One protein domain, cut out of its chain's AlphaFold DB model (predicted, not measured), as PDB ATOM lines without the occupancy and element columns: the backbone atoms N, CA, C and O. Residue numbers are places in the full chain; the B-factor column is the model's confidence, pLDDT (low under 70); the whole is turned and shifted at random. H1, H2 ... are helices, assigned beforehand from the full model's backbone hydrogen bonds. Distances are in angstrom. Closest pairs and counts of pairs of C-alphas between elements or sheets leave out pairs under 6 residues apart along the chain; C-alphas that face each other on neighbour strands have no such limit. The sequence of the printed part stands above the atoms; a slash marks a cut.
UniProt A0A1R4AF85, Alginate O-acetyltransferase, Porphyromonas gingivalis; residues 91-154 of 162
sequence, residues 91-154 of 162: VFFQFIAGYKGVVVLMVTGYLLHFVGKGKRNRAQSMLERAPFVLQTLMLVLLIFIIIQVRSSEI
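Overview. This is residues 91 to 154 of the 162 residues of the protein "Alginate O-acetyltransferase" of Porphyromonas gingivalis (UniProt A0A1R4AF85). The longest helix, H4, forms one side of a large open hook, with H3 at the turn and H2 and H1 strung end to end along the other side in a zigzag; the middle is empty and there is no packed core. H3 and H4 meet at a corner near the ends joined by their link, and a short tail after H4, residues 150 to 154, sticks out. The printed part has 64 residues with four named helices in the order H1, H2, H3, H4, no named strand, and the class all helix. It is only just loose, close to extended, with a radius of gyration of the C-alphas of 16.1 A, and its outline is only just flat, with spans of 48 by 32 by 18 A.

Along the chain. H4 is residues 132 to 149, 25.9 A from first to last C-alpha; it begins at C-alpha 132 at (28.241, 18.985, 91.460) and ends at C-alpha 149 at (49.926, 5.766, 96.348). Before it comes H3, residues 117 to 128, 16.1 A long. H2 is residues 100 to 113, 20.0 A long. H1 is residues 91 to 98, and begins at C-alpha 91 at (62.122, -15.549, 89.640).

Arrangement. H4 touches no helix. It is close to H3 but not clearly touching, with 1 pair of C-alphas within 8 A, those of Leu 127 and Gln 135, 6.8 A apart. H3 and H4 run opposite ways at a steep tilt of 65 degrees, and their centres are 18.1 A apart. H3 and H2 are apart, though they follow each other in the chain. H2 is close to H1 but not clearly touching, the closest C-alphas being those of Ile 96 and Val 103, 6.5 A apart. The lines of H1 and H2 are about perpendicular, at 84 degrees. H4 is apart from both H2 and H1, and H1 is apart from H3. In H1, H2, H3 and H4 every O i to N i+4 pair is within hydrogen-bond range.

Size, cuts and confidence. The two C-alphas farthest apart are those of Val 91 and Pro 131, at 48.9 A, while the first and last printed C-alphas, those of Val 91 and Ile 154, are 32.0 A apart. The printed part has no cut. The links H1 to H2, H2 to H3 and H3 to H4 are tight, with 1, 3 and 3 residues between the helices. Residues 139 to 154, of which 139 to 149 belong to H4, stand free. The mean pLDDT of the printed part is 89.3, and the model's confidence is low, under 70, at residues 151 to 154.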
ATOM      1  N   VAL A  91      62.572 -16.510  88.620       93.00
ATOM      2  CA  VAL A  91      62.122 -15.549  89.640       93.00
ATOM      3  C   VAL A  91      60.812 -14.853  89.269       93.00
ATOM      4  O   VAL A  91      60.258 -14.117  90.083       93.00
ATOM      5  N   PHE A  92      60.256 -15.090  88.077       92.75
ATOM      6  CA  PHE A  92      59.064 -14.388  87.591       92.75
ATOM      7  C   PHE A  92      57.858 -14.503  88.538       92.75
ATOM      8  O   PHE A  92      57.208 -13.506  88.857       92.75
ATOM      9  N   PHE A  93      57.571 -15.704  89.047       94.69
ATOM     10  CA  PHE A  93      56.464 -15.890  89.990       94.69
ATOM     11  C   PHE A  93      56.752 -15.264  91.359       94.69
ATOM     12  O   PHE A  93      55.836 -14.739  91.994       94.69
ATOM     13  N   GLN A  94      58.018 -15.255  91.786       94.75
ATOM     14  CA  GLN A  94      58.440 -14.566  93.007       94.75
ATOM     15  C   GLN A  94      58.273 -13.050  92.864       94.75
ATOM     16  O   GLN A  94      57.770 -12.405  93.781       94.75
ATOM     17  N   PHE A  95      58.595 -12.488  91.696       93.19
ATOM     18  CA  PHE A  95      58.348 -11.084  91.371       93.19
ATOM     19  C   PHE A  95      56.855 -10.739  91.453       93.19
ATOM     20  O   PHE A  95      56.487  -9.767  92.112       93.19
ATOM     21  N   ILE A  96      55.975 -11.550  90.853       95.06
ATOM     22  CA  ILE A  96      54.524 -11.317  90.937       95.06
ATOM     23  C   ILE A  96      54.046 -11.356  92.391       95.06
ATOM     24  O   ILE A  96      53.240 -10.517  92.795       95.06
ATOM     25  N   ALA A  97      54.534 -12.316  93.178       94.69
ATOM     26  CA  ALA A  97      54.170 -12.441  94.582       94.69
ATOM     27  C   ALA A  97      54.670 -11.246  95.415       94.69
ATOM     28  O   ALA A  97      53.893 -10.671  96.177       94.69
ATOM     29  N   GLY A  98      55.931 -10.840  95.230       94.50
ATOM     30  CA  GLY A  98      56.568  -9.744  95.967       94.50
ATOM     31  C   GLY A  98      56.035  -8.357  95.603       94.50
ATOM     32  O   GLY A  98      55.926  -7.493  96.468       94.50
ATOM     33  N   TYR A  99      55.624  -8.152  94.348       92.75
ATOM     34  CA  TYR A  99      55.135  -6.866  93.834       92.75
ATOM     35  C   TYR A  99      53.659  -6.908  93.430       92.75
ATOM     36  O   TYR A  99      53.224  -6.177  92.535       92.75
ATOM     37  N   LYS A 100      52.854  -7.738  94.106       92.25
ATOM     38  CA  LYS A 100      51.449  -7.999  93.752       92.25
ATOM     39  C   LYS A 100      50.631  -6.726  93.521       92.25
ATOM     40  O   LYS A 100      49.893  -6.652  92.543       92.25
ATOM     41  N   GLY A 101      50.775  -5.714  94.382       89.75
ATOM     42  CA  GLY A 101      50.066  -4.436  94.238       89.75
ATOM     43  C   GLY A 101      50.406  -3.705  92.933       89.75
ATOM     44  O   GLY A 101      49.505  -3.260  92.223       89.75
ATOM     45  N   VAL A 102      51.692  -3.655  92.576       88.94
ATOM     46  CA  VAL A 102      52.175  -3.033  91.332       88.94
ATOM     47  C   VAL A 102      51.669  -3.807  90.119       88.94
ATOM     48  O   VAL A 102      51.145  -3.207  89.182       88.94
ATOM     49  N   VAL A 103      51.752  -5.139  90.152       92.56
ATOM     50  CA  VAL A 103      51.282  -5.996  89.055       92.56
ATOM     51  C   VAL A 103      49.778  -5.834  88.836       92.56
ATOM     52  O   VAL A 103      49.345  -5.648  87.700       92.56
ATOM     53  N   VAL A 104      48.977  -5.835  89.905       93.06
ATOM     54  CA  VAL A 104      47.525  -5.608  89.815       93.06
ATOM     55  C   VAL A 104      47.227  -4.239  89.208       93.06
ATOM     56  O   VAL A 104      46.376  -4.143  88.322       93.06
ATOM     57  N   LEU A 105      47.941  -3.191  89.626       89.69
ATOM     58  CA  LEU A 105      47.773  -1.848  89.075       89.69
ATOM     59  C   LEU A 105      48.125  -1.797  87.580       89.69
ATOM     60  O   LEU A 105      47.347  -1.261  86.791       89.69
ATOM     61  N   MET A 106      49.251  -2.391  87.175       90.44
ATOM     62  CA  MET A 106      49.683  -2.453  85.775       90.44
ATOM     63  C   MET A 106      48.682  -3.209  84.901       90.44
ATOM     64  O   MET A 106      48.288  -2.710  83.848       90.44
ATOM     65  N   VAL A 107      48.234  -4.388  85.345       93.69
ATOM     66  CA  VAL A 107      47.238  -5.194  84.624       93.69
ATOM     67  C   VAL A 107      45.918  -4.440  84.525       93.69
ATOM     68  O   VAL A 107      45.336  -4.375  83.447       93.69
ATOM     69  N   THR A 108      45.471  -3.809  85.610       92.25
ATOM     70  CA  THR A 108      44.238  -3.009  85.606       92.25
ATOM     71  C   THR A 108      44.350  -1.848  84.624       92.25
ATOM     72  O   THR A 108      43.472  -1.680  83.781       92.25
ATOM     73  N   GLY A 109      45.446  -1.086  84.665       90.25
ATOM     74  CA  GLY A 109      45.706   0.004  83.724       90.25
ATOM     75  C   GLY A 109      45.739  -0.469  82.269       90.25
ATOM     76  O   GLY A 109      45.129   0.155  81.399       90.25
ATOM     77  N   TYR A 110      46.377  -1.612  82.007       90.44
ATOM     78  CA  TYR A 110      46.416  -2.216  80.678       90.44
ATOM     79  C   TYR A 110      45.022  -2.641  80.201       90.44
ATOM     80  O   TYR A 110      44.630  -2.306  79.088       90.44
ATOM     81  N   LEU A 111      44.229  -3.304  81.046       92.44
ATOM     82  CA  LEU A 111      42.855  -3.702  80.720       92.44
ATOM     83  C   LEU A 111      41.944  -2.490  80.485       92.44
ATOM     84  O   LEU A 111      41.121  -2.511  79.565       92.44
ATOM     85  N   LEU A 112      42.117  -1.414  81.258       90.12
ATOM     86  CA  LEU A 112      41.378  -0.161  81.077       90.12
ATOM     87  C   LEU A 112      41.635   0.476  79.704       90.12
ATOM     88  O   LEU A 112      40.721   1.067  79.130       90.12
ATOM     89  N   HIS A 113      42.828   0.299  79.129       87.94
ATOM     90  CA  HIS A 113      43.138   0.772  77.776       87.94
ATOM     91  C   HIS A 113      42.284   0.082  76.690       87.94
ATOM     92  O   HIS A 113      42.009   0.676  75.646       87.94
ATOM     93  N   PHE A 114      41.808  -1.145  76.935       89.25
ATOM     94  CA  PHE A 114      40.933  -1.882  76.011       89.25
ATOM     95  C   PHE A 114      39.439  -1.631  76.241       89.25
ATOM     96  O   PHE A 114      38.596  -2.215  75.552       89.25
ATOM     97  N   VAL A 115      39.070  -0.748  77.173       90.19
ATOM     98  CA  VAL A 115      37.669  -0.373  77.376       90.19
ATOM     99  C   VAL A 115      37.160   0.359  76.135       90.19
ATOM    100  O   VAL A 115      37.605   1.452  75.788       90.19
ATOM    101  N   GLY A 116      36.195  -0.259  75.451       89.69
ATOM    102  CA  GLY A 116      35.617   0.280  74.224       89.69
ATOM    103  C   GLY A 116      35.024   1.682  74.405       89.69
ATOM    104  O   GLY A 116      34.461   2.012  75.453       89.69
ATOM    105  N   LYS A 117      35.092   2.491  73.338       87.06
ATOM    106  CA  LYS A 117      34.651   3.899  73.326       87.06
ATOM    107  C   LYS A 117      33.241   4.096  73.899       87.06
ATOM    108  O   LYS A 117      33.029   5.040  74.646       87.06
ATOM    109  N   GLY A 118      32.299   3.187  73.627       91.25
ATOM    110  CA  GLY A 118      30.927   3.276  74.146       91.25
ATOM    111  C   GLY A 118      30.831   3.209  75.677       91.25
ATOM    112  O   GLY A 118      30.125   4.011  76.282       91.25
ATOM    113  N   LYS A 119      31.587   2.307  76.323       89.81
ATOM    114  CA  LYS A 119      31.622   2.196  77.794       89.81
ATOM    115  C   LYS A 119      32.269   3.427  78.422       89.81
ATOM    116  O   LYS A 119      31.753   3.947  79.405       89.81
ATOM    117  N   ARG A 120      33.346   3.926  77.810       87.69
ATOM    118  CA  ARG A 120      34.015   5.161  78.235       87.69
ATOM    119  C   ARG A 120      33.084   6.373  78.138       87.69
ATOM    120  O   ARG A 120      32.942   7.100  79.111       87.69
ATOM    121  N   ASN A 121      32.391   6.539  77.011       91.19
ATOM    122  CA  ASN A 121      31.444   7.639  76.805       91.19
ATOM    123  C   ASN A 121      30.238   7.547  77.757       91.19
ATOM    124  O   ASN A 121      29.720   8.560  78.222       91.19
ATOM    125  N   ARG A 122      29.794   6.328  78.091       92.12
ATOM    126  CA  ARG A 122      28.753   6.116  79.104       92.12
ATOM    127  C   ARG A 122      29.235   6.510  80.501       92.12
ATOM    128  O   ARG A 122      28.520   7.223  81.188       92.12
ATOM    129  N   ALA A 123      30.433   6.088  80.901       89.31
ATOM    130  CA  ALA A 123      31.012   6.465  82.191       89.31
ATOM    131  C   ALA A 123      31.193   7.988  82.304       89.31
ATOM    132  O   ALA A 123      30.828   8.581  83.316       89.31
ATOM    133  N   GLN A 124      31.671   8.624  81.232       90.50
ATOM    134  CA  GLN A 124      31.799  10.076  81.149       90.50
ATOM    135  C   GLN A 124      30.437  10.777  81.266       90.50
ATOM    136  O   GLN A 124      30.277  11.647  82.113       90.50
ATOM    137  N   SER A 125      29.429  10.358  80.494       92.69
ATOM    138  CA  SER A 125      28.103  10.993  80.548       92.69
ATOM    139  C   SER A 125      27.381  10.772  81.883       92.69
ATOM    140  O   SER A 125      26.614  11.629  82.311       92.69
ATOM    141  N   MET A 126      27.634   9.657  82.578       92.56
ATOM    142  CA  MET A 126      27.164   9.447  83.953       92.56
ATOM    143  C   MET A 126      27.793  10.446  84.929       92.56
ATOM    144  O   MET A 126      27.082  10.992  85.768       92.56
ATOM    145  N   LEU A 127      29.097  10.714  84.801       92.38
ATOM    146  CA  LEU A 127      29.794  11.691  85.635       92.38
ATOM    147  C   LEU A 127      29.342  13.124  85.330       92.38
ATOM    148  O   LEU A 127      29.097  13.890  86.254       92.38
ATOM    149  N   GLU A 128      29.167  13.478  84.057       93.06
ATOM    150  CA  GLU A 128      28.695  14.806  83.628       93.06
ATOM    151  C   GLU A 128      27.275  15.117  84.118       93.06
ATOM    152  O   GLU A 128      26.962  16.265  84.420       93.06
ATOM    153  N   ARG A 129      26.419  14.095  84.226       94.50
ATOM    154  CA  ARG A 129      25.047  14.222  84.749       94.50
ATOM    155  C   ARG A 129      24.964  14.146  86.274       94.50
ATOM    156  O   ARG A 129      23.887  14.366  86.825       94.50
ATOM    157  N   ALA A 130      26.052  13.789  86.954       94.44
ATOM    158  CA  ALA A 130      26.078  13.725  88.405       94.44
ATOM    159  C   ALA A 130      25.960  15.135  89.015       94.44
ATOM    160  O   ALA A 130      26.487  16.093  88.448       94.44
ATOM    161  N   PRO A 131      25.324  15.284  90.191       96.12
ATOM    162  CA  PRO A 131      25.316  16.551  90.911       96.12
ATOM    163  C   PRO A 131      26.740  17.039  91.193       96.12
ATOM    164  O   PRO A 131      27.628  16.229  91.471       96.12
ATOM    165  N   PHE A 132      26.935  18.361  91.213       95.38
ATOM    166  CA  PHE A 132      28.241  18.985  91.460       95.38
ATOM    167  C   PHE A 132      28.940  18.423  92.709       95.38
ATOM    168  O   PHE A 132      30.111  18.065  92.653       95.38
ATOM    169  N   VAL A 133      28.194  18.229  93.805       96.69
ATOM    170  CA  VAL A 133      28.723  17.661  95.058       96.69
ATOM    171  C   VAL A 133      29.339  16.275  94.844       96.69
ATOM    172  O   VAL A 133      30.420  16.001  95.358       96.69
ATOM    173  N   LEU A 134      28.696  15.405  94.058       95.31
ATOM    174  CA  LEU A 134      29.219  14.066  93.790       95.31
ATOM    175  C   LEU A 134      30.487  14.129  92.928       95.31
ATOM    176  O   LEU A 134      31.445  13.416  93.217       95.31
ATOM    177  N   GLN A 135      30.533  15.012  91.926       94.00
ATOM    178  CA  GLN A 135      31.741  15.233  91.123       94.00
ATOM    179  C   GLN A 135      32.911  15.707  91.995       94.00
ATOM    180  O   GLN A 135      34.018  15.176  91.887       94.00
ATOM    181  N   THR A 136      32.664  16.661  92.900       94.75
ATOM    182  CA  THR A 136      33.672  17.155  93.844       94.75
ATOM    183  C   THR A 136      34.152  16.049  94.776       94.75
ATOM    184  O   THR A 136      35.358  15.870  94.925       94.75
ATOM    185  N   LEU A 137      33.243  15.261  95.357       96.44
ATOM    186  CA  LEU A 137      33.607  14.139  96.228       96.44
ATOM    187  C   LEU A 137      34.437  13.086  95.488       96.44
ATOM    188  O   LEU A 137      35.435  12.610  96.025       96.44
ATOM    189  N   MET A 138      34.075  12.756  94.246       93.81
ATOM    190  CA  MET A 138      34.848  11.830  93.414       93.81
ATOM    191  C   MET A 138      36.252  12.364  93.112       93.81
ATOM    192  O   MET A 138      37.215  11.603  93.176       93.81
ATOM    193  N   LEU A 139      36.386  13.662  92.819       93.50
ATOM    194  CA  LEU A 139      37.685  14.292  92.582       93.50
ATOM    195  C   LEU A 139      38.548  14.308  93.850       93.50
ATOM    196  O   LEU A 139      39.724  13.955  93.789       93.50
ATOM    197  N   VAL A 140      37.969  14.665  94.999       95.81
ATOM    198  CA  VAL A 140      38.665  14.650  96.296       95.81
ATOM    199  C   VAL A 140      39.123  13.237  96.640       95.81
ATOM    200  O   VAL A 140      40.278  13.048  97.017       95.81
ATOM    201  N   LEU A 141      38.261  12.236  96.449       95.38
ATOM    202  CA  LEU A 141      38.610  10.835  96.669       95.38
ATOM    203  C   LEU A 141      39.742  10.381  95.737       95.38
ATOM    204  O   LEU A 141      40.670   9.714  96.187       95.38
ATOM    205  N   LEU A 142      39.702  10.766  94.460       92.31
ATOM    206  CA  LEU A 142      40.766  10.456  93.503       92.31
ATOM    207  C   LEU A 142      42.101  11.077  93.927       92.31
ATOM    208  O   LEU A 142      43.118  10.385  93.942       92.31
ATOM    209  N   ILE A 143      42.103  12.360  94.298       91.94
ATOM    210  CA  ILE A 143      43.300  13.054  94.791       91.94
ATOM    211  C   ILE A 143      43.827  12.364  96.050       91.94
ATOM    212  O   ILE A 143      45.023  12.100  96.143       91.94
ATOM    213  N   PHE A 144      42.942  12.018  96.987       92.69
ATOM    214  CA  PHE A 144      43.311  11.297  98.198       92.69
ATOM    215  C   PHE A 144      43.981   9.957  97.873       92.69
ATOM    216  O   PHE A 144      45.070   9.692  98.373       92.69
ATOM    217  N   ILE A 145      43.401   9.149  96.978       89.75
ATOM    218  CA  ILE A 145      43.991   7.875  96.537       89.75
ATOM    219  C   ILE A 145      45.372   8.098  95.904       89.75
ATOM    220  O   ILE A 145      46.313   7.380  96.228       89.75
ATOM    221  N   ILE A 146      45.523   9.104  95.036       86.62
ATOM    222  CA  ILE A 146      46.814   9.427  94.407       86.62
ATOM    223  C   ILE A 146      47.866   9.789  95.463       86.62
ATOM    224  O   ILE A 146      49.012   9.359  95.350       86.62
ATOM    225  N   ILE A 147      47.486  10.543  96.499       85.19
ATOM    226  CA  ILE A 147      48.387  10.901  97.601       85.19
ATOM    227  C   ILE A 147      48.815   9.656  98.385       85.19
ATOM    228  O   ILE A 147      49.997   9.528  98.685       85.19
ATOM    229  N   GLN A 148      47.900   8.721  98.660       83.56
ATOM    230  CA  GLN A 148      48.227   7.473  99.370       83.56
ATOM    231  C   GLN A 148      49.167   6.555  98.572       83.56
ATOM    232  O   GLN A 148      49.917   5.779  99.157       83.56
ATOM    233  N   VAL A 149      49.127   6.625  97.239       78.81
ATOM    234  CA  VAL A 149      49.926   5.766  96.348       78.81
ATOM    235  C   VAL A 149      51.249   6.424  95.930       78.81
ATOM    236  O   VAL A 149      52.125   5.758  95.375       78.81
ATOM    237  N   ARG A 150      51.447   7.722  96.195       73.44
ATOM    238  CA  ARG A 150      52.699   8.419  95.870       73.44
ATOM    239  C   ARG A 150      53.857   7.799  96.665       73.44
ATOM    240  O   ARG A 150      53.951   7.982  97.871       73.44
ATOM    241  N   SER A 151      54.773   7.127  95.968       60.66
ATOM    242  CA  SER A 151      55.948   6.477  96.566       60.66
ATOM    243  C   SER A 151      57.234   7.311  96.514       60.66
ATOM    244  O   SER A 151      58.254   6.878  97.039       60.66
ATOM    245  N   SER A 152      57.232   8.464  95.840       56.84
ATOM    246  CA  SER A 152      58.410   9.320  95.670       56.84
ATOM    247  C   SER A 152      58.206  10.695  96.303       56.84
ATOM    248  O   SER A 152      57.153  11.320  96.143       56.84
ATOM    249  N   GLU A 153      59.238  11.173  97.002       57.38
ATOM    250  CA  GLU A 153      59.342  12.569  97.424       57.38
ATOM    251  C   GLU A 153      59.210  13.500  96.210       57.38
ATOM    252  O   GLU A 153      59.489  13.111  95.069       57.38
ATOM    253  N   ILE A 154      58.747  14.729  96.442       54.31
ATOM    254  CA  ILE A 154      58.675  15.753  95.399       54.31
ATOM    255  C   ILE A 154      60.105  15.979  94.899       54.31
ATOM    256  O   ILE A 154      60.896  16.626  95.577       54.31
TER     257      ILE A 154